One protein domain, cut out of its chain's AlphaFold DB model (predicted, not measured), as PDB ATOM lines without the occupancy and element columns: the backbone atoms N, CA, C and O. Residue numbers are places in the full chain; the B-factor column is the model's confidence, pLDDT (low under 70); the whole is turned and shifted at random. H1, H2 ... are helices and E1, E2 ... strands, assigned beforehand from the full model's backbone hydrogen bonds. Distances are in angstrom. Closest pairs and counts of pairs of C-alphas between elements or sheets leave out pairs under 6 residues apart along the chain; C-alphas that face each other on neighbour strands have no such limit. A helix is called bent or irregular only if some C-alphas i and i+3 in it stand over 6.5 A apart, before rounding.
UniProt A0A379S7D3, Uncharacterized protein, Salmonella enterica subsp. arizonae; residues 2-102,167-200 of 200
ATOM      1  N   ILE A   2      23.292 -30.508  -3.344       88.81
ATOM      2  CA  ILE A   2      23.491 -31.335  -4.565       88.81
ATOM      3  C   ILE A   2      22.412 -32.419  -4.726       88.81
ATOM      4  O   ILE A   2      21.824 -32.531  -5.794       88.81
ATOM      5  N   GLY A   3      22.045 -33.126  -3.651       89.44
ATOM      6  CA  GLY A   3      20.954 -34.111  -3.720       89.44
ATOM      7  C   GLY A   3      19.581 -33.533  -4.067       89.44
ATOM      8  O   GLY A   3      18.761 -34.227  -4.659       89.44
ATOM      9  N   ARG A   4      19.329 -32.249  -3.776       91.31
ATOM     10  CA  ARG A   4      18.104 -31.582  -4.232       91.31
ATOM     11  C   ARG A   4      18.155 -31.311  -5.733       91.31
ATOM     12  O   ARG A   4      17.187 -31.587  -6.428       91.31
ATOM     13  N   LEU A   5      19.292 -30.830  -6.233       92.69
ATOM     14  CA  LEU A   5      19.506 -30.610  -7.666       92.69
ATOM     15  C   LEU A   5      19.436 -31.926  -8.458       92.69
ATOM     16  O   LEU A   5      18.901 -31.951  -9.562       92.69
ATOM     17  N   GLU A   6      19.903 -33.031  -7.877       91.50
ATOM     18  CA  GLU A   6      19.719 -34.367  -8.446       91.50
ATOM     19  C   GLU A   6      18.239 -34.750  -8.548       91.50
ATOM     20  O   GLU A   6      17.797 -35.187  -9.607       91.50
ATOM     21  N   HIS A   7      17.450 -34.539  -7.488       90.88
ATOM     22  CA  HIS A   7      16.011 -34.817  -7.515       90.88
ATOM     23  C   HIS A   7      15.268 -33.990  -8.580       90.88
ATOM     24  O   HIS A   7      14.296 -34.457  -9.165       90.88
ATOM     25  N   LEU A   8      15.766 -32.786  -8.877       92.38
ATOM     26  CA  LEU A   8      15.283 -31.934  -9.969       92.38
ATOM     27  C   LEU A   8      15.801 -32.359 -11.359       92.38
ATOM     28  O   LEU A   8      15.486 -31.718 -12.359       92.38
ATOM     29  N   GLY A   9      16.615 -33.414 -11.452       92.56
ATOM     30  CA  GLY A   9      17.188 -33.908 -12.706       92.56
ATOM     31  C   GLY A   9      18.302 -33.027 -13.284       92.56
ATOM     32  O   GLY A   9      18.607 -33.134 -14.480       92.56
ATOM     33  N   LEU A  10      18.892 -32.156 -12.456       93.44
ATOM     34  CA  LEU A  10      19.965 -31.224 -12.822       93.44
ATOM     35  C   LEU A  10      21.364 -31.783 -12.559       93.44
ATOM     36  O   LEU A  10      22.329 -31.239 -13.083       93.44
ATOM     37  N   VAL A  11      21.470 -32.866 -11.789       92.12
ATOM     38  CA  VAL A  11      22.703 -33.639 -11.601       92.12
ATOM     39  C   VAL A  11      22.472 -35.031 -12.177       92.12
ATOM     40  O   VAL A  11      21.516 -35.703 -11.797       92.12
ATOM     41  N   ASP A  12      23.338 -35.467 -13.086       88.38
ATOM     42  CA  ASP A  12      23.340 -36.826 -13.622       88.38
ATOM     43  C   ASP A  12      24.481 -37.627 -12.984       88.38
ATOM     44  O   ASP A  12      25.664 -37.363 -13.216       88.38
ATOM     45  N   ARG A  13      24.117 -38.637 -12.182       84.75
ATOM     46  CA  ARG A  13      25.084 -39.520 -11.514       84.75
ATOM     47  C   ARG A  13      25.917 -40.351 -12.482       84.75
ATOM     48  O   ARG A  13      27.058 -40.666 -12.167       84.75
ATOM     49  N   LYS A  14      25.350 -40.755 -13.623       84.25
ATOM     50  CA  LYS A  14      26.025 -41.644 -14.578       84.25
ATOM     51  C   LYS A  14      27.086 -40.884 -15.349       84.25
ATOM     52  O   LYS A  14      28.206 -41.369 -15.481       84.25
ATOM     53  N   SER A  15      26.735 -39.699 -15.839       84.56
ATOM     54  CA  SER A  15      27.663 -38.857 -16.592       84.56
ATOM     55  C   SER A  15      28.516 -37.950 -15.704       84.56
ATOM     56  O   SER A  15      29.345 -37.222 -16.237       84.56
ATOM     57  N   LYS A  16      28.301 -37.964 -14.377       82.94
ATOM     58  CA  LYS A  16      28.962 -37.087 -13.393       82.94
ATOM     59  C   LYS A  16      28.902 -35.609 -13.801       82.94
ATOM     60  O   LYS A  16      29.868 -34.866 -13.650       82.94
ATOM     61  N   ALA A  17      27.768 -35.192 -14.360       86.81
ATOM     62  CA  ALA A  17      27.614 -33.870 -14.954       86.81
ATOM     63  C   ALA A  17      26.428 -33.111 -14.364       86.81
ATOM     64  O   ALA A  17      25.476 -33.713 -13.860       86.81
ATOM     65  N   MET A  18      26.474 -31.784 -14.475       90.56
ATOM     66  CA  MET A  18      25.351 -30.913 -14.147       90.56
ATOM     67  C   MET A  18      24.800 -30.233 -15.396       90.56
ATOM     68  O   MET A  18      25.533 -29.911 -16.330       90.56
ATOM     69  N   LYS A  19      23.491 -29.992 -15.405       92.06
ATOM     70  CA  LYS A  19      22.827 -29.219 -16.455       92.06
ATOM     71  C   LYS A  19      22.826 -27.747 -16.076       92.06
ATOM     72  O   LYS A  19      22.497 -27.401 -14.942       92.06
ATOM     73  N   SER A  20      23.143 -26.891 -17.044       93.62
ATOM     74  CA  SER A  20      22.901 -25.458 -16.887       93.62
ATOM     75  C   SER A  20      21.397 -25.203 -16.779       93.62
ATOM     76  O   SER A  20      20.613 -25.811 -17.511       93.62
ATOM     77  N   ALA A  21      21.000 -24.341 -15.853       96.06
ATOM     78  CA  ALA A  21      19.599 -24.067 -15.562       96.06
ATOM     79  C   ALA A  21      19.448 -22.730 -14.844       96.06
ATOM     80  O   ALA A  21      20.292 -22.363 -14.033       96.06
ATOM     81  N   PHE A  22      18.331 -22.056 -15.093       97.25
ATOM     82  CA  PHE A  22      17.882 -20.918 -14.304       97.25
ATOM     83  C   PHE A  22      16.554 -21.288 -13.643       97.25
ATOM     84  O   PHE A  22      15.616 -21.695 -14.331       97.25
ATOM     85  N   LEU A  23      16.501 -21.191 -12.319       96.94
ATOM     86  CA  LEU A  23      15.335 -21.501 -11.501       96.94
ATOM     87  C   LEU A  23      14.918 -20.250 -10.732       96.94
ATOM     88  O   LEU A  23      15.719 -19.693  -9.978       96.94
ATOM     89  N   ASP A  24      13.658 -19.855 -10.902       97.44
ATOM     90  CA  ASP A  24      13.023 -18.773 -10.157       97.44
ATOM     91  C   ASP A  24      11.754 -19.295  -9.475       97.44
ATOM     92  O   ASP A  24      10.788 -19.702 -10.125       97.44
ATOM     93  N   TYR A  25      11.805 -19.316  -8.151       97.44
ATOM     94  CA  TYR A  25      10.785 -19.790  -7.230       97.44
ATOM     95  C   TYR A  25      10.374 -18.698  -6.241       97.44
ATOM     96  O   TYR A  25       9.773 -19.011  -5.214       97.44
ATOM     97  N   SER A  26      10.679 -17.424  -6.516       94.44
ATOM     98  CA  SER A  26      10.395 -16.332  -5.579       94.44
ATOM     99  C   SER A  26       8.909 -16.254  -5.202       94.44
ATOM    100  O   SER A  26       8.594 -15.919  -4.064       94.44
ATOM    101  N   GLU A  27       7.998 -16.653  -6.094       95.44
ATOM    102  CA  GLU A  27       6.545 -16.639  -5.858       95.44
ATOM    103  C   GLU A  27       5.962 -17.949  -5.294       95.44
ATOM    104  O   GLU A  27       4.759 -18.026  -5.050       95.44
ATOM    105  N   MET A  28       6.783 -18.975  -5.046       97.38
ATOM    106  CA  MET A  28       6.291 -20.237  -4.484       97.38
ATOM    107  C   MET A  28       5.985 -20.117  -2.980       97.38
ATOM    108  O   MET A  28       6.775 -19.538  -2.223       97.38
ATOM    109  N   PRO A  29       4.876 -20.708  -2.499       96.88
ATOM    110  CA  PRO A  29       4.609 -20.814  -1.072       96.88
ATOM    111  C   PRO A  29       5.568 -21.805  -0.394       96.88
ATOM    112  O   PRO A  29       6.113 -22.714  -1.021       96.88
ATOM    113  N   ALA A  30       5.713 -21.679   0.928       96.50
ATOM    114  CA  ALA A  30       6.613 -22.498   1.745       96.50
ATOM    115  C   ALA A  30       6.439 -24.016   1.539       96.50
ATOM    116  O   ALA A  30       7.425 -24.743   1.459       96.50
ATOM    117  N   ILE A  31       5.198 -24.494   1.391       95.06
ATOM    118  CA  ILE A  31       4.904 -25.916   1.150       95.06
ATOM    119  C   ILE A  31       5.445 -26.426  -0.193       95.06
ATOM    120  O   ILE A  31       5.848 -27.585  -0.298       95.06
ATOM    121  N   GLU A  32       5.467 -25.581  -1.225       96.50
ATOM    122  CA  GLU A  32       6.036 -25.938  -2.524       96.50
ATOM    123  C   GLU A  32       7.560 -25.906  -2.457       96.50
ATOM    124  O   GLU A  32       8.196 -26.884  -2.848       96.50
ATOM    125  N   LEU A  33       8.133 -24.859  -1.852       96.88
ATOM    126  CA  LEU A  33       9.577 -24.750  -1.610       96.88
ATOM    127  C   LEU A  33      10.125 -25.954  -0.831       96.88
ATOM    128  O   LEU A  33      11.198 -26.464  -1.162       96.88
ATOM    129  N   ASP A  34       9.373 -26.468   0.147       94.69
ATOM    130  CA  ASP A  34       9.748 -27.657   0.926       94.69
ATOM    131  C   ASP A  34       9.982 -28.894   0.061       94.69
ATOM    132  O   ASP A  34      10.874 -29.711   0.317       94.69
ATOM    133  N   ARG A  35       9.189 -29.012  -1.001       92.69
ATOM    134  CA  ARG A  35       9.225 -30.137  -1.930       92.69
ATOM    135  C   ARG A  35      10.250 -29.919  -3.039       92.69
ATOM    136  O   ARG A  35      10.818 -30.902  -3.518       92.69
ATOM    137  N   THR A  36      10.506 -28.672  -3.434       94.38
ATOM    138  CA  THR A  36      11.262 -28.347  -4.654       94.38
ATOM    139  C   THR A  36      12.683 -27.859  -4.403       94.38
ATOM    140  O   THR A  36      13.604 -28.368  -5.035       94.38
ATOM    141  N   SER A  37      12.897 -26.901  -3.504       96.81
ATOM    142  CA  SER A  37      14.172 -26.177  -3.402       96.81
ATOM    143  C   SER A  37      14.766 -26.136  -2.002       96.81
ATOM    144  O   SER A  37      15.908 -25.705  -1.843       96.81
ATOM    145  N   GLN A  38      14.061 -26.642  -0.990       96.06
ATOM    146  CA  GLN A  38      14.607 -26.781   0.352       96.06
ATOM    147  C   GLN A  38      15.856 -27.661   0.341       96.06
ATOM    148  O   GLN A  38      15.856 -28.797  -0.152       96.06
ATOM    149  N   PHE A  39      16.941 -27.118   0.884       94.19
ATOM    150  CA  PHE A  39      18.249 -27.764   0.837       94.19
ATOM    151  C   PHE A  39      19.026 -27.714   2.149       94.19
ATOM    152  O   PHE A  39      20.051 -28.397   2.240       94.19
ATOM    153  N   ASN A  40      18.571 -26.916   3.118       93.06
ATOM    154  CA  ASN A  40      19.151 -26.836   4.451       93.06
ATOM    155  C   ASN A  40      18.086 -26.493   5.505       93.06
ATOM    156  O   ASN A  40      16.988 -26.046   5.166       93.06
ATOM    157  N   TYR A  41      18.391 -26.728   6.773       92.69
ATOM    158  CA  TYR A  41      17.545 -26.352   7.899       92.69
ATOM    159  C   TYR A  41      18.407 -26.095   9.132       92.69
ATOM    160  O   TYR A  41      19.535 -26.582   9.211       92.69
ATOM    161  N   PHE A  42      17.870 -25.350  10.089       86.56
ATOM    162  CA  PHE A  42      18.438 -25.251  11.424       86.56
ATOM    163  C   PHE A  42      17.309 -25.292  12.461       86.56
ATOM    164  O   PHE A  42      16.281 -24.631  12.267       86.56
ATOM    165  N   PRO A  43      17.451 -26.103  13.517       82.06
ATOM    166  CA  PRO A  43      16.491 -26.127  14.608       82.06
ATOM    167  C   PRO A  43      16.692 -24.934  15.552       82.06
ATOM    168  O   PRO A  43      17.801 -24.412  15.668       82.06
ATOM    169  N   ILE A  44      15.616 -24.518  16.217       75.19
ATOM    170  CA  ILE A  44      15.589 -23.472  17.244       75.19
ATOM    171  C   ILE A  44      14.882 -24.014  18.489       75.19
ATOM    172  O   ILE A  44      13.826 -24.640  18.387       75.19
ATOM    173  N   GLY A  45      15.463 -23.754  19.665       64.12
ATOM    174  CA  GLY A  45      14.915 -24.194  20.948       64.12
ATOM    175  C   GLY A  45      15.112 -25.682  21.226       64.12
ATOM    176  O   GLY A  45      14.309 -26.273  21.945       64.12
ATOM    177  N   ASP A  46      16.134 -26.316  20.648       62.16
ATOM    178  CA  ASP A  46      16.425 -27.742  20.860       62.16
ATOM    179  C   ASP A  46      17.182 -27.998  22.172       62.16
ATOM    180  O   ASP A  46      17.168 -29.118  22.689       62.16
ATOM    181  N   THR A  47      17.836 -26.984  22.750       59.91
ATOM    182  CA  THR A  47      18.635 -27.177  23.966       59.91
ATOM    183  C   THR A  47      17.865 -26.835  25.243       59.91
ATOM    184  O   THR A  47      17.091 -25.883  25.313       59.91
ATOM    185  N   LEU A  48      18.117 -27.610  26.306       53.66
ATOM    186  CA  LEU A  48      17.552 -27.381  27.646       53.66
ATOM    187  C   LEU A  48      17.899 -25.997  28.216       53.66
ATOM    188  O   LEU A  48      17.155 -25.485  29.043       53.66
ATOM    189  N   TRP A  49      19.018 -25.406  27.788       50.88
ATOM    190  CA  TRP A  49      19.436 -24.072  28.214       50.88
ATOM    191  C   TRP A  49      18.590 -22.981  27.550       50.88
ATOM    192  O   TRP A  49      18.064 -22.131  28.256       50.88
ATOM    193  N   GLU A  50      18.365 -23.063  26.234       56.91
ATOM    194  CA  GLU A  50      17.486 -22.134  25.501       56.91
ATOM    195  C   GLU A  50      16.062 -22.153  26.071       56.91
ATOM    196  O   GLU A  50      15.517 -21.103  26.394       56.91
ATOM    197  N   LYS A  51      15.504 -23.344  26.339       55.28
ATOM    198  CA  LYS A  51      14.174 -23.490  26.963       55.28
ATOM    199  C   LYS A  51      14.080 -22.933  28.390       55.28
ATOM    200  O   LYS A  51      12.976 -22.667  28.855       55.28
ATOM    201  N   ALA A  52      15.202 -22.838  29.106       50.84
ATOM    202  CA  ALA A  52      15.244 -22.427  30.509       50.84
ATOM    203  C   ALA A  52      15.590 -20.944  30.707       50.84
ATOM    204  O   ALA A  52      15.292 -20.402  31.772       50.84
ATOM    205  N   THR A  53      16.242 -20.303  29.731       50.03
ATOM    206  CA  THR A  53      16.702 -18.910  29.846       50.03
ATOM    207  C   THR A  53      15.984 -17.929  28.932       50.03
ATOM    208  O   THR A  53      16.033 -16.738  29.231       50.03
ATOM    209  N   ASP A  54      15.349 -18.383  27.846       48.72
ATOM    210  CA  ASP A  54      14.486 -17.499  27.059       48.72
ATOM    211  C   ASP A  54      13.200 -17.224  27.845       48.72
ATOM    212  O   ASP A  54      12.528 -18.137  28.333       48.72
ATOM    213  N   GLU A  55      12.857 -15.940  27.983       49.59
ATOM    214  CA  GLU A  55      11.509 -15.558  28.384       49.59
ATOM    215  C   GLU A  55      10.532 -16.217  27.403       49.59
ATOM    216  O   GLU A  55      10.809 -16.281  26.206       49.59
ATOM    217  N   LEU A  56       9.423 -16.760  27.914       47.50
ATOM    218  CA  LEU A  56       8.350 -17.366  27.123       47.50
ATOM    219  C   LEU A  56       7.802 -16.327  26.125       47.50
ATOM    220  O   LEU A  56       6.826 -15.641  26.409       47.50
ATOM    221  N   ASP A  57       8.460 -16.186  24.978       55.31
ATOM    222  CA  ASP A  57       7.993 -15.395  23.850       55.31
ATOM    223  C   ASP A  57       6.811 -16.138  23.219       55.31
ATOM    224  O   ASP A  57       6.797 -17.375  23.163       55.31
ATOM    225  N   ASP A  58       5.814 -15.400  22.736       56.69
ATOM    226  CA  ASP A  58       4.572 -15.941  22.175       56.69
ATOM    227  C   ASP A  58       4.856 -16.971  21.064       56.69
ATOM    228  O   ASP A  58       4.113 -17.936  20.886       56.69
ATOM    229  N   VAL A  59       5.981 -16.815  20.356       58.25
ATOM    230  CA  VAL A  59       6.467 -17.746  19.326       58.25
ATOM    231  C   VAL A  59       6.891 -19.096  19.917       58.25
ATOM    232  O   VAL A  59       6.478 -20.135  19.400       58.25
ATOM    233  N   TYR A  60       7.660 -19.108  21.010       57.19
ATOM    234  CA  TYR A  60       8.034 -20.343  21.712       57.19
ATOM    235  C   TYR A  60       6.837 -20.969  22.430       57.19
ATOM    236  O   TYR A  60       6.713 -22.192  22.470       57.19
ATOM    237  N   GLY A  61       5.928 -20.149  22.964       56.22
ATOM    238  CA  GLY A  61       4.669 -20.621  23.539       56.22
ATOM    239  C   GLY A  61       3.758 -21.300  22.511       56.22
ATOM    240  O   GLY A  61       3.068 -22.259  22.856       56.22
ATOM    241  N   ALA A  62       3.776 -20.832  21.259       61.69
ATOM    242  CA  ALA A  62       2.956 -21.371  20.178       61.69
ATOM    243  C   ALA A  62       3.575 -22.591  19.478       61.69
ATOM    244  O   ALA A  62       2.835 -23.502  19.119       61.69
ATOM    245  N   LEU A  63       4.895 -22.612  19.269       65.50
ATOM    246  CA  LEU A  63       5.568 -23.613  18.425       65.50
ATOM    247  C   LEU A  63       6.524 -24.542  19.188       65.50
ATOM    248  O   LEU A  63       7.009 -25.518  18.626       65.50
ATOM    249  N   GLY A  64       6.835 -24.257  20.456       67.81
ATOM    250  CA  GLY A  64       7.836 -25.018  21.204       67.81
ATOM    251  C   GLY A  64       9.208 -24.994  20.518       67.81
ATOM    252  O   GLY A  64       9.743 -23.925  20.229       67.81
ATOM    253  N   SER A  65       9.786 -26.176  20.275       71.06
ATOM    254  CA  SER A  65      10.988 -26.335  19.442       71.06
ATOM    255  C   SER A  65      10.568 -26.395  17.976       71.06
ATOM    256  O   SER A  65       9.776 -27.258  17.605       71.06
ATOM    257  N   PHE A  66      11.112 -25.525  17.126       76.12
ATOM    258  CA  PHE A  66      10.711 -25.451  15.721       76.12
ATOM    259  C   PHE A  66      11.912 -25.421  14.780       76.12
ATOM    260  O   PHE A  66      13.033 -25.078  15.150       76.12
ATOM    261  N   ILE A  67      11.671 -25.778  13.519       85.56
ATOM    262  CA  ILE A  67      12.712 -25.830  12.494       85.56
ATOM    263  C   ILE A  67      12.516 -24.686  11.511       85.56
ATOM    264  O   ILE A  67      11.467 -24.568  10.871       85.56
ATOM    265  N   VAL A  68      13.574 -23.902  11.311       90.50
ATOM    266  CA  VAL A  68      13.654 -22.979  10.184       90.50
ATOM    267  C   VAL A  68      14.281 -23.709   9.009       90.50
ATOM    268  O   VAL A  68      15.415 -24.192   9.057       90.50
ATOM    269  N   LYS A  69      13.531 -23.792   7.919       95.06
ATOM    270  CA  LYS A  69      13.982 -24.383   6.667       95.06
ATOM    271  C   LYS A  69      14.473 -23.305   5.716       95.06
ATOM    272  O   LYS A  69      13.941 -22.199   5.677       95.06
ATOM    273  N   ILE A  70      15.495 -23.660   4.943       96.44
ATOM    274  CA  ILE A  70      16.147 -22.798   3.963       96.44
ATOM    275  C   ILE A  70      15.992 -23.421   2.576       96.44
ATOM    276  O   ILE A  70      16.380 -24.572   2.333       96.44
ATOM    277  N   ALA A  71      15.460 -22.620   1.663       97.88
ATOM    278  CA  ALA A  71      15.275 -22.930   0.258       97.88
ATOM    279  C   ALA A  71      15.957 -21.869  -0.613       97.88
ATOM    280  O   ALA A  71      16.050 -20.707  -0.220       97.88
ATOM    281  N   PHE A  72      16.441 -22.250  -1.795       97.62
ATOM    282  CA  PHE A  72      16.839 -21.257  -2.794       97.62
ATOM    283  C   PHE A  72      15.584 -20.775  -3.530       97.62
ATOM    284  O   PHE A  72      14.707 -21.580  -3.852       97.62
ATOM    285  N   LEU A  73      15.497 -19.468  -3.772       98.06
ATOM    286  CA  LEU A  73      14.420 -18.861  -4.558       98.06
ATOM    287  C   LEU A  73      14.900 -18.518  -5.960       98.06
ATOM    288  O   LEU A  73      14.196 -18.781  -6.920       98.06
ATOM    289  N   ASN A  74      16.123 -18.011  -6.087       97.94
ATOM    290  CA  ASN A  74      16.715 -17.687  -7.375       97.94
ATOM    291  C   ASN A  74      18.068 -18.384  -7.498       97.94
ATOM    292  O   ASN A  74      18.981 -18.080  -6.726       97.94
ATOM    293  N   LEU A  75      18.167 -19.335  -8.425       97.62
ATOM    294  CA  LEU A  75      19.356 -20.154  -8.633       97.62
ATOM    295  C   LEU A  75      19.715 -20.216 -10.118       97.62
ATOM    296  O   LEU A  75      18.877 -20.536 -10.959       97.62
ATOM    297  N   ASN A  76      20.984 -19.974 -10.430       97.56
ATOM    298  CA  ASN A  76      21.547 -20.095 -11.767       97.56
ATOM    299  C   ASN A  76      22.700 -21.105 -11.755       97.56
ATOM    300  O   ASN A  76      23.601 -21.015 -10.927       97.56
ATOM    301  N   ILE A  77      22.681 -22.067 -12.671       96.25
ATOM    302  CA  ILE A  77      23.760 -23.030 -12.890       96.25
ATOM    303  C   ILE A  77      24.325 -22.752 -14.269       96.25
ATOM    304  O   ILE A  77      23.619 -22.862 -15.271       96.25
ATOM    305  N   THR A  78      25.611 -22.442 -14.318       95.50
ATOM    306  CA  THR A  78      26.363 -22.296 -15.563       95.50
ATOM    307  C   THR A  78      27.556 -23.237 -15.556       95.50
ATOM    308  O   THR A  78      28.005 -23.677 -14.500       95.50
ATOM    309  N   GLN A  79      28.056 -23.579 -16.738       92.50
ATOM    310  CA  GLN A  79      29.314 -24.298 -16.887       92.50
ATOM    311  C   GLN A  79      30.284 -23.420 -17.667       92.50
ATOM    312  O   GLN A  79      29.924 -22.860 -18.707       92.50
ATOM    313  N   ASP A  80      31.501 -23.278 -17.162       86.94
ATOM    314  CA  ASP A  80      32.543 -22.556 -17.872       86.94
ATOM    315  C   ASP A  80      33.214 -23.419 -18.953       86.94
ATOM    316  O   ASP A  80      32.980 -24.621 -19.091       86.94
ATOM    317  N   LYS A  81      34.079 -22.787 -19.752       82.31
ATOM    318  CA  LYS A  81      34.801 -23.459 -20.845       82.31
ATOM    319  C   LYS A  81      35.825 -24.488 -20.355       82.31
ATOM    320  O   LYS A  81      36.290 -25.294 -21.154       82.31
ATOM    321  N   THR A  82      36.206 -24.424 -19.083       79.69
ATOM    322  CA  THR A  82      37.158 -25.332 -18.437       79.69
ATOM    323  C   THR A  82      36.475 -26.514 -17.750       79.69
ATOM    324  O   THR A  82      37.163 -27.394 -17.246       79.69
ATOM    325  N   GLY A  83      35.141 -26.574 -17.790       81.06
ATOM    326  CA  GLY A  83      34.341 -27.676 -17.267       81.06
ATOM    327  C   GLY A  83      33.857 -27.486 -15.831       81.06
ATOM    328  O   GLY A  83      33.121 -28.349 -15.353       81.06
ATOM    329  N   PHE A  84      34.194 -26.374 -15.163       89.44
ATOM    330  CA  PHE A  84      33.681 -26.075 -13.827       89.44
ATOM    331  C   PHE A  84      32.231 -25.612 -13.905       89.44
ATOM    332  O   PHE A  84      31.853 -24.776 -14.729       89.44
ATOM    333  N   TYR A  85      31.418 -26.138 -13.000       93.06
ATOM    334  CA  TYR A  85      30.064 -25.682 -12.759       93.06
ATOM    335  C   TYR A  85      30.088 -24.536 -11.759       93.06
ATOM    336  O   TYR A  85      30.707 -24.626 -10.700       93.06
ATOM    337  N   ARG A  86      29.371 -23.467 -12.077       95.00
ATOM    338  CA  ARG A  86      29.159 -22.319 -11.207       95.00
ATOM    339  C   ARG A  86      27.681 -22.251 -10.855       95.00
ATOM    340  O   ARG A  86      26.843 -22.061 -11.735       95.00
ATOM    341  N   ILE A  87      27.379 -22.437  -9.574       95.81
ATOM    342  CA  ILE A  87      26.040 -22.313  -9.002       95.81
ATOM    343  C   ILE A  87      25.972 -20.972  -8.285       95.81
ATOM    344  O   ILE A  87      26.696 -20.746  -7.318       95.81
ATOM    345  N   GLU A  88      25.096 -20.099  -8.750       97.44
ATOM    346  CA  GLU A  88      24.825 -18.797  -8.156       97.44
ATOM    347  C   GLU A  88      23.448 -18.833  -7.502       97.44
ATOM    348  O   GLU A  88      22.476 -19.251  -8.127       97.44
ATOM    349  N   ILE A  89      23.363 -18.397  -6.250       97.69
ATOM    350  CA  ILE A  89      22.102 -18.204  -5.539       97.69
ATOM    351  C   ILE A  89      22.000 -16.723  -5.203       97.69
ATOM    352  O   ILE A  89      22.848 -16.198  -4.482       97.69
ATOM    353  N   ASN A  90      20.952 -16.078  -5.713       97.81
ATOM    354  CA  ASN A  90      20.728 -14.636  -5.551       97.81
ATOM    355  C   ASN A  90      19.672 -14.317  -4.483       97.81
ATOM    356  O   ASN A  90      19.576 -13.194  -3.983       97.81
ATOM    357  N   GLU A  91      18.847 -15.301  -4.128       98.19
ATOM    358  CA  GLU A  91      17.805 -15.133  -3.123       98.19
ATOM    359  C   GLU A  91      17.520 -16.452  -2.393       98.19
ATOM    360  O   GLU A  91      17.432 -17.520  -3.008       98.19
ATOM    361  N   LEU A  92      17.369 -16.365  -1.070       98.06
ATOM    362  CA  LEU A  92      16.970 -17.454  -0.184       98.06
ATOM    363  C   LEU A  92      15.574 -17.209   0.389       98.06
ATOM    364  O   LEU A  92      15.186 -16.074   0.669       98.06
ATOM    365  N   GLY A  93      14.848 -18.298   0.614       97.88
ATOM    366  CA  GLY A  93      13.576 -18.333   1.319       97.88
ATOM    367  C   GLY A  93      13.750 -19.053   2.647       97.88
ATOM    368  O   GLY A  93      14.216 -20.194   2.672       97.88
ATOM    369  N   LEU A  94      13.387 -18.384   3.738       97.00
ATOM    370  CA  LEU A  94      13.355 -18.950   5.083       97.00
ATOM    371  C   LEU A  94      11.904 -19.088   5.530       97.00
ATOM    372  O   LEU A  94      11.122 -18.146   5.393       97.00
ATOM    373  N   TYR A  95      11.539 -20.244   6.066       95.00
ATOM    374  CA  TYR A  95      10.197 -20.480   6.591       95.00
ATOM    375  C   TYR A  95      10.229 -21.511   7.714       95.00
ATOM    376  O   TYR A  95      11.083 -22.400   7.737       95.00
ATOM    377  N   VAL A  96       9.288 -21.390   8.644       91.69
ATOM    378  CA  VAL A  96       9.054 -22.395   9.678       91.69
ATOM    379  C   VAL A  96       8.177 -23.494   9.100       91.69
ATOM    380  O   VAL A  96       7.225 -23.215   8.365       91.69
ATOM    381  N   ARG A  97       8.504 -24.740   9.438       87.44
ATOM    382  CA  ARG A  97       7.611 -25.884   9.268       87.44
ATOM    383  C   ARG A  97       7.461 -26.577  10.607       87.44
ATOM    384  O   ARG A  97       8.470 -26.949  11.202       87.44
ATOM    385  N   ASP A  98       6.220 -26.823  10.981       80.06
ATOM    386  CA  ASP A  98       5.872 -27.623  12.143       80.06
ATOM    387  C   ASP A  98       4.828 -28.690  11.782       80.06
ATOM    388  O   ASP A  98       4.153 -28.610  10.744       80.06
ATOM    389  N   THR A  99       4.735 -29.717  12.617       78.06
ATOM    390  CA  THR A  99       3.786 -30.822  12.518       78.06
ATOM    391  C   THR A  99       2.957 -30.901  13.780       78.06
ATOM    392  O   THR A  99       3.458 -31.279  14.832       78.06
ATOM    393  N   TYR A 100       1.664 -30.632  13.646       74.44
ATOM    394  CA  TYR A 100       0.696 -30.992  14.671       74.44
ATOM    395  C   TYR A 100       0.216 -32.410  14.402       74.44
ATOM    396  O   TYR A 100      -0.681 -32.628  13.579       74.44
ATOM    397  N   GLU A 101       0.847 -33.361  15.083       74.50
ATOM    398  CA  GLU A 101       0.440 -34.759  15.121       74.50
ATOM    399  C   GLU A 101      -0.052 -35.129  16.522       74.50
ATOM    400  O   GLU A 101       0.565 -34.791  17.528       74.50
ATOM    401  N   PHE A 102      -1.187 -35.819  16.591       73.94
ATOM    402  CA  PHE A 102      -1.784 -36.248  17.861       73.94
ATOM    403  C   PHE A 102      -1.398 -37.699  18.164       73.94
ATOM    404  O   PHE A 102      -2.260 -38.570  18.309       73.94
ATOM    405  N   PHE A 167      -1.788 -31.840  10.937       81.50
ATOM    406  CA  PHE A 167      -1.541 -30.626  10.162       81.50
ATOM    407  C   PHE A 167      -0.051 -30.383   9.981       81.50
ATOM    408  O   PHE A 167       0.725 -30.430  10.932       81.50
ATOM    409  N   PHE A 168       0.334 -30.035   8.754       84.75
ATOM    410  CA  PHE A 168       1.588 -29.333   8.522       84.75
ATOM    411  C   PHE A 168       1.317 -27.838   8.575       84.75
ATOM    412  O   PHE A 168       0.545 -27.316   7.766       84.75
ATOM    413  N   VAL A 169       1.975 -27.155   9.500       85.94
ATOM    414  CA  VAL A 169       1.917 -25.702   9.602       85.94
ATOM    415  C   VAL A 169       3.156 -25.141   8.923       85.94
ATOM    416  O   VAL A 169       4.279 -25.539   9.225       85.94
ATOM    417  N   TYR A 170       2.941 -24.223   7.987       90.56
ATOM    418  CA  TYR A 170       4.009 -23.473   7.342       90.56
ATOM    419  C   TYR A 170       3.822 -21.991   7.629       90.56
ATOM    420  O   TYR A 170       2.716 -21.466   7.488       90.56
ATOM    421  N   SER A 171       4.906 -21.300   7.976       91.44
ATOM    422  CA  SER A 171       4.887 -19.840   7.995       91.44
ATOM    423  C   SER A 171       4.864 -19.275   6.571       91.44
ATOM    424  O   SER A 171       5.143 -19.960   5.583       91.44
ATOM    425  N   THR A 172       4.629 -17.970   6.462       94.69
ATOM    426  CA  THR A 172       4.998 -17.224   5.254       94.69
ATOM    427  C   THR A 172       6.507 -17.299   5.007       94.69
ATOM    428  O   THR A 172       7.291 -17.466   5.945       94.69
ATOM    429  N   VAL A 173       6.919 -17.132   3.750       97.75
ATOM    430  CA  VAL A 173       8.332 -17.170   3.351       97.75
ATOM    431  C   VAL A 173       8.984 -15.810   3.587       97.75
ATOM    432  O   VAL A 173       8.590 -14.805   2.993       97.75
ATOM    433  N   LYS A 174      10.033 -15.775   4.410       97.25
ATOM    434  CA  LYS A 174      10.941 -14.633   4.511       97.25
ATOM    435  C   LYS A 174      11.968 -14.709   3.382       97.25
ATOM    436  O   LYS A 174      12.800 -15.611   3.361       97.25
ATOM    437  N   ARG A 175      11.923 -13.745   2.462       97.69
ATOM    438  CA  ARG A 175      12.877 -13.628   1.346       97.69
ATOM    439  C   ARG A 175      14.117 -12.840   1.779       97.69
ATOM    440  O   ARG A 175      13.989 -11.793   2.419       97.69
ATOM    441  N   ILE A 176      15.302 -13.343   1.445       97.19
ATOM    442  CA  ILE A 176      16.595 -12.725   1.761       97.19
ATOM    443  C   ILE A 176      17.450 -12.702   0.497       97.19
ATOM    444  O   ILE A 176      17.803 -13.754  -0.033       97.19
ATOM    445  N   LYS A 177      17.814 -11.501   0.040       97.75
ATOM    446  CA  LYS A 177      18.774 -11.331  -1.057       97.75
ATOM    447  C   LYS A 177      20.170 -11.734  -0.597       97.75
ATOM    448  O   LYS A 177      20.595 -11.344   0.490       97.75
ATOM    449  N   VAL A 178      20.869 -12.483  -1.434       97.38
ATOM    450  CA  VAL A 178      22.216 -12.992  -1.171       97.38
ATOM    451  C   VAL A 178      23.051 -12.953  -2.451       97.38
ATOM    452  O   VAL A 178      22.516 -12.754  -3.534       97.38
ATOM    453  N   ASP A 179      24.358 -13.147  -2.316       97.31
ATOM    454  CA  ASP A 179      25.281 -13.371  -3.431       97.31
ATOM    455  C   ASP A 179      26.175 -14.556  -3.057       97.31
ATOM    456  O   ASP A 179      27.252 -14.408  -2.477       97.31
ATOM    457  N   ILE A 180      25.643 -15.763  -3.253       96.44
ATOM    458  CA  ILE A 180      26.347 -17.008  -2.945       96.44
ATOM    459  C   ILE A 180      26.767 -17.635  -4.265       96.44
ATOM    460  O   ILE A 180      25.923 -18.033  -5.063       96.44
ATOM    461  N   THR A 181      28.074 -17.784  -4.463       96.12
ATOM    462  CA  THR A 181      28.640 -18.505  -5.605       96.12
ATOM    463  C   THR A 181      29.353 -19.763  -5.121       96.12
ATOM    464  O   THR A 181      30.236 -19.700  -4.266       96.12
ATOM    465  N   ILE A 182      29.005 -20.907  -5.704       93.69
ATOM    466  CA  ILE A 182      29.631 -22.205  -5.447       93.69
ATOM    467  C   ILE A 182      30.225 -22.706  -6.760       93.69
ATOM    468  O   ILE A 182      29.528 -22.784  -7.770       93.69
ATOM    469  N   HIS A 183      31.508 -23.057  -6.735       93.06
ATOM    470  CA  HIS A 183      32.190 -23.684  -7.862       93.06
ATOM    471  C   HIS A 183      32.331 -25.174  -7.582       93.06
ATOM    472  O   HIS A 183      32.752 -25.546  -6.489       93.06
ATOM    473  N   LEU A 184      31.966 -25.999  -8.558       91.75
ATOM    474  CA  LEU A 184      32.095 -27.451  -8.508       91.75
ATOM    475  C   LEU A 184      32.787 -27.945  -9.774       91.75
ATOM    476  O   LEU A 184      32.624 -27.360 -10.845       91.75
ATOM    477  N   ASN A 185      33.501 -29.054  -9.681       88.25
ATOM    478  CA  ASN A 185      33.994 -29.803 -10.832       88.25
ATOM    479  C   ASN A 185      33.490 -31.254 -10.807       88.25
ATOM    480  O   ASN A 185      32.663 -31.647  -9.984       88.25
ATOM    481  N   ASP A 186      33.973 -32.049 -11.750       84.19
ATOM    482  CA  ASP A 186      33.691 -33.476 -11.855       84.19
ATOM    483  C   ASP A 186      34.127 -34.277 -10.614       84.19
ATOM    484  O   ASP A 186      33.404 -35.189 -10.206       84.19
ATOM    485  N   ILE A 187      35.245 -33.909  -9.977       88.88
ATOM    486  CA  ILE A 187      35.731 -34.531  -8.733       88.88
ATOM    487  C   ILE A 187      34.728 -34.322  -7.590       88.88
ATOM    488  O   ILE A 187      34.415 -35.274  -6.874       88.88
ATOM    489  N   ASP A 188      34.167 -33.118  -7.441       90.06
ATOM    490  CA  ASP A 188      33.173 -32.823  -6.397       90.06
ATOM    491  C   ASP A 188      31.883 -33.642  -6.590       90.06
ATOM    492  O   ASP A 188      31.294 -34.163  -5.634       90.06
ATOM    493  N   ILE A 189      31.444 -33.800  -7.846       88.25
ATOM    494  CA  ILE A 189      30.278 -34.627  -8.185       88.25
ATOM    495  C   ILE A 189      30.575 -36.109  -7.930       88.25
ATOM    496  O   ILE A 189      29.728 -36.826  -7.390       88.25
ATOM    497  N   GLU A 190      31.780 -36.579  -8.251       88.88
ATOM    498  CA  GLU A 190      32.216 -37.944  -7.952       88.88
ATOM    499  C   GLU A 190      32.274 -38.227  -6.448       88.88
ATOM    500  O   GLU A 190      31.814 -39.284  -5.995       88.88
ATOM    501  N   GLU A 191      32.775 -37.281  -5.655       89.88
ATOM    502  CA  GLU A 191      32.775 -37.394  -4.203       89.88
ATOM    503  C   GLU A 191      31.343 -37.497  -3.661       89.88
ATOM    504  O   GLU A 191      31.049 -38.377  -2.841       89.88
ATOM    505  N   TYR A 192      30.429 -36.651  -4.148       89.44
ATOM    506  CA  TYR A 192      29.014 -36.702  -3.784       89.44
ATOM    507  C   TYR A 192      28.382 -38.071  -4.090       89.44
ATOM    508  O   TYR A 192      27.739 -38.667  -3.215       89.44
ATOM    509  N   VAL A 193      28.592 -38.608  -5.297       87.12
ATOM    510  CA  VAL A 193      28.070 -39.927  -5.701       87.12
ATOM    511  C   VAL A 193      28.660 -41.038  -4.826       87.12
ATOM    512  O   VAL A 193      27.939 -41.914  -4.347       87.12
ATOM    513  N   THR A 194      29.960 -40.977  -4.537       88.69
ATOM    514  CA  THR A 194      30.645 -41.981  -3.712       88.69
ATOM    515  C   THR A 194      30.130 -41.980  -2.272       88.69
ATOM    516  O   THR A 194      29.863 -43.039  -1.700       88.69
ATOM    517  N   ARG A 195      29.966 -40.798  -1.666       87.31
ATOM    518  CA  ARG A 195      29.478 -40.656  -0.283       87.31
ATOM    519  C   ARG A 195      28.018 -41.069  -0.134       87.31
ATOM    520  O   ARG A 195      27.657 -41.625   0.900       87.31
ATOM    521  N   THR A 196      27.185 -40.799  -1.136       84.06
ATOM    522  CA  THR A 196      25.764 -41.170  -1.095       84.06
ATOM    523  C   THR A 196      25.556 -42.668  -1.282       84.06
ATOM    524  O   THR A 196      24.769 -43.246  -0.542       84.06
ATOM    525  N   ASN A 197      26.315 -43.323  -2.166       80.56
ATOM    526  CA  ASN A 197      26.233 -44.776  -2.357       80.56
ATOM    527  C   ASN A 197      26.711 -45.584  -1.137       80.56
ATOM    528  O   ASN A 197      26.239 -46.689  -0.928       80.56
ATOM    529  N   LYS A 198      27.628 -45.049  -0.319       72.50
ATOM    530  CA  LYS A 198      28.061 -45.699   0.936       72.50
ATOM    531  C   LYS A 198      27.023 -45.632   2.063       72.50
ATOM    532  O   LYS A 198      27.197 -46.301   3.075       72.50
ATOM    533  N   ARG A 199      26.025 -44.756   1.937       60.22
ATOM    534  CA  ARG A 199      24.979 -44.522   2.945       60.22
ATOM    535  C   ARG A 199      23.639 -45.175   2.583       60.22
ATOM    536  O   ARG A 199      22.722 -45.082   3.392       60.22
ATOM    537  N   ALA A 200      23.531 -45.755   1.387       52.66
ATOM    538  CA  ALA A 200      22.376 -46.516   0.911       52.66
ATOM    539  C   ALA A 200      22.575 -48.007   1.205       52.66
ATOM    540  O   ALA A 200      21.559 -48.671   1.497       52.66
TER     541      ALA A 200
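This is residues 2 to 102 and 167 to 200 of the 200 residues of an uncharacterized protein of Salmonella enterica subsp. arizonae (UniProt A0A379S7D3). One long antiparallel sheet, bent midway into an open V, is built on the hairpin E3 and E4, with shorter strands along its two sides: E1 and E2 next to E3, E5 and E6 next to E4. The short helix H2 packs on the sheet within the V; H3 and H4 lie at one end of the long axis, and H5 follows E6 at the other. The printed part has 135 residues, with five named helices and six named strands in the order H1 E1 H2 E2 H3 H4 E3 E4 E5 E6 H5, a mixed class of helices and strands. It is loose, with a radius of gyration of the C-alphas of 17.9 A, and elongated, spanning 55 by 35 by 28 A.

H1, residues 2 to 7, begins at C-alpha 2 (23.491, -31.335, -4.565). E1 holds residues 21 to 24, H2 residues 30 to 36, and E2 residues 38 to 44, 17.2 A long. H3 is residues 48 to 53 and H4 residues 58 to 63. E3, residues 66 to 79, is 37.6 A long, and E4, residues 85 to 100, is 40.5 A, beginning at C-alpha 85 (30.064, -25.682, -12.759). E5 is residues 167 to 170; E6, residues 174 to 184, is 28.0 A. H5, residues 186 to 197, is 16.5 A and ends at C-alpha 197 (26.233, -44.776, -2.357).

The branched sheet is twisted. E3 bends by 54 degrees at residue 74, E4 by 72 degrees at residue 90, and E6 by 65 degrees at residue 177. E3 and E4 are a hairpin, with N 71 and O 93 2.9 A apart, within hydrogen-bond range. On the other side of E3 lie E2, beside residues 66 to 71, with N 42 and O 68 at 2.9 A, and E1, beside residues 73 to 77, with N 23 and O 75 at 2.8 A. On the side of E4 away from E3 lie E6, with N 87 and O 182 at 2.8 A, and E5, with N 98 and O 169 at 2.9 A. H2 is on the sheet; the C-alphas of Leu 33 and Ala 71, its closest to E3, are 6.3 A apart. H1 only grazes the sheet with residues 2 to 5, and H4 with residues 59 to 63. H3 and H5 are not on it. H1 and H5 are close but not clearly touching, their closest C-alphas, Ile 2 and Tyr 192, 7.7 A apart. Every O i to N i+4 pair is within hydrogen-bond range in H1, H3, H4 and H5; in H2, 2 of 3 are.

The C-alphas farthest apart, Leu 56 and Lys 81, are 55.1 A apart. Residues 103 to 166 are not printed, and C-alphas 102 and 167 are 9.5 A apart across the cut. The link from H1 to E1 is long, with 13 residues. Mean pLDDT of the printed part is 85.3; residues 45 to 64 and 199 to 200 are under 70.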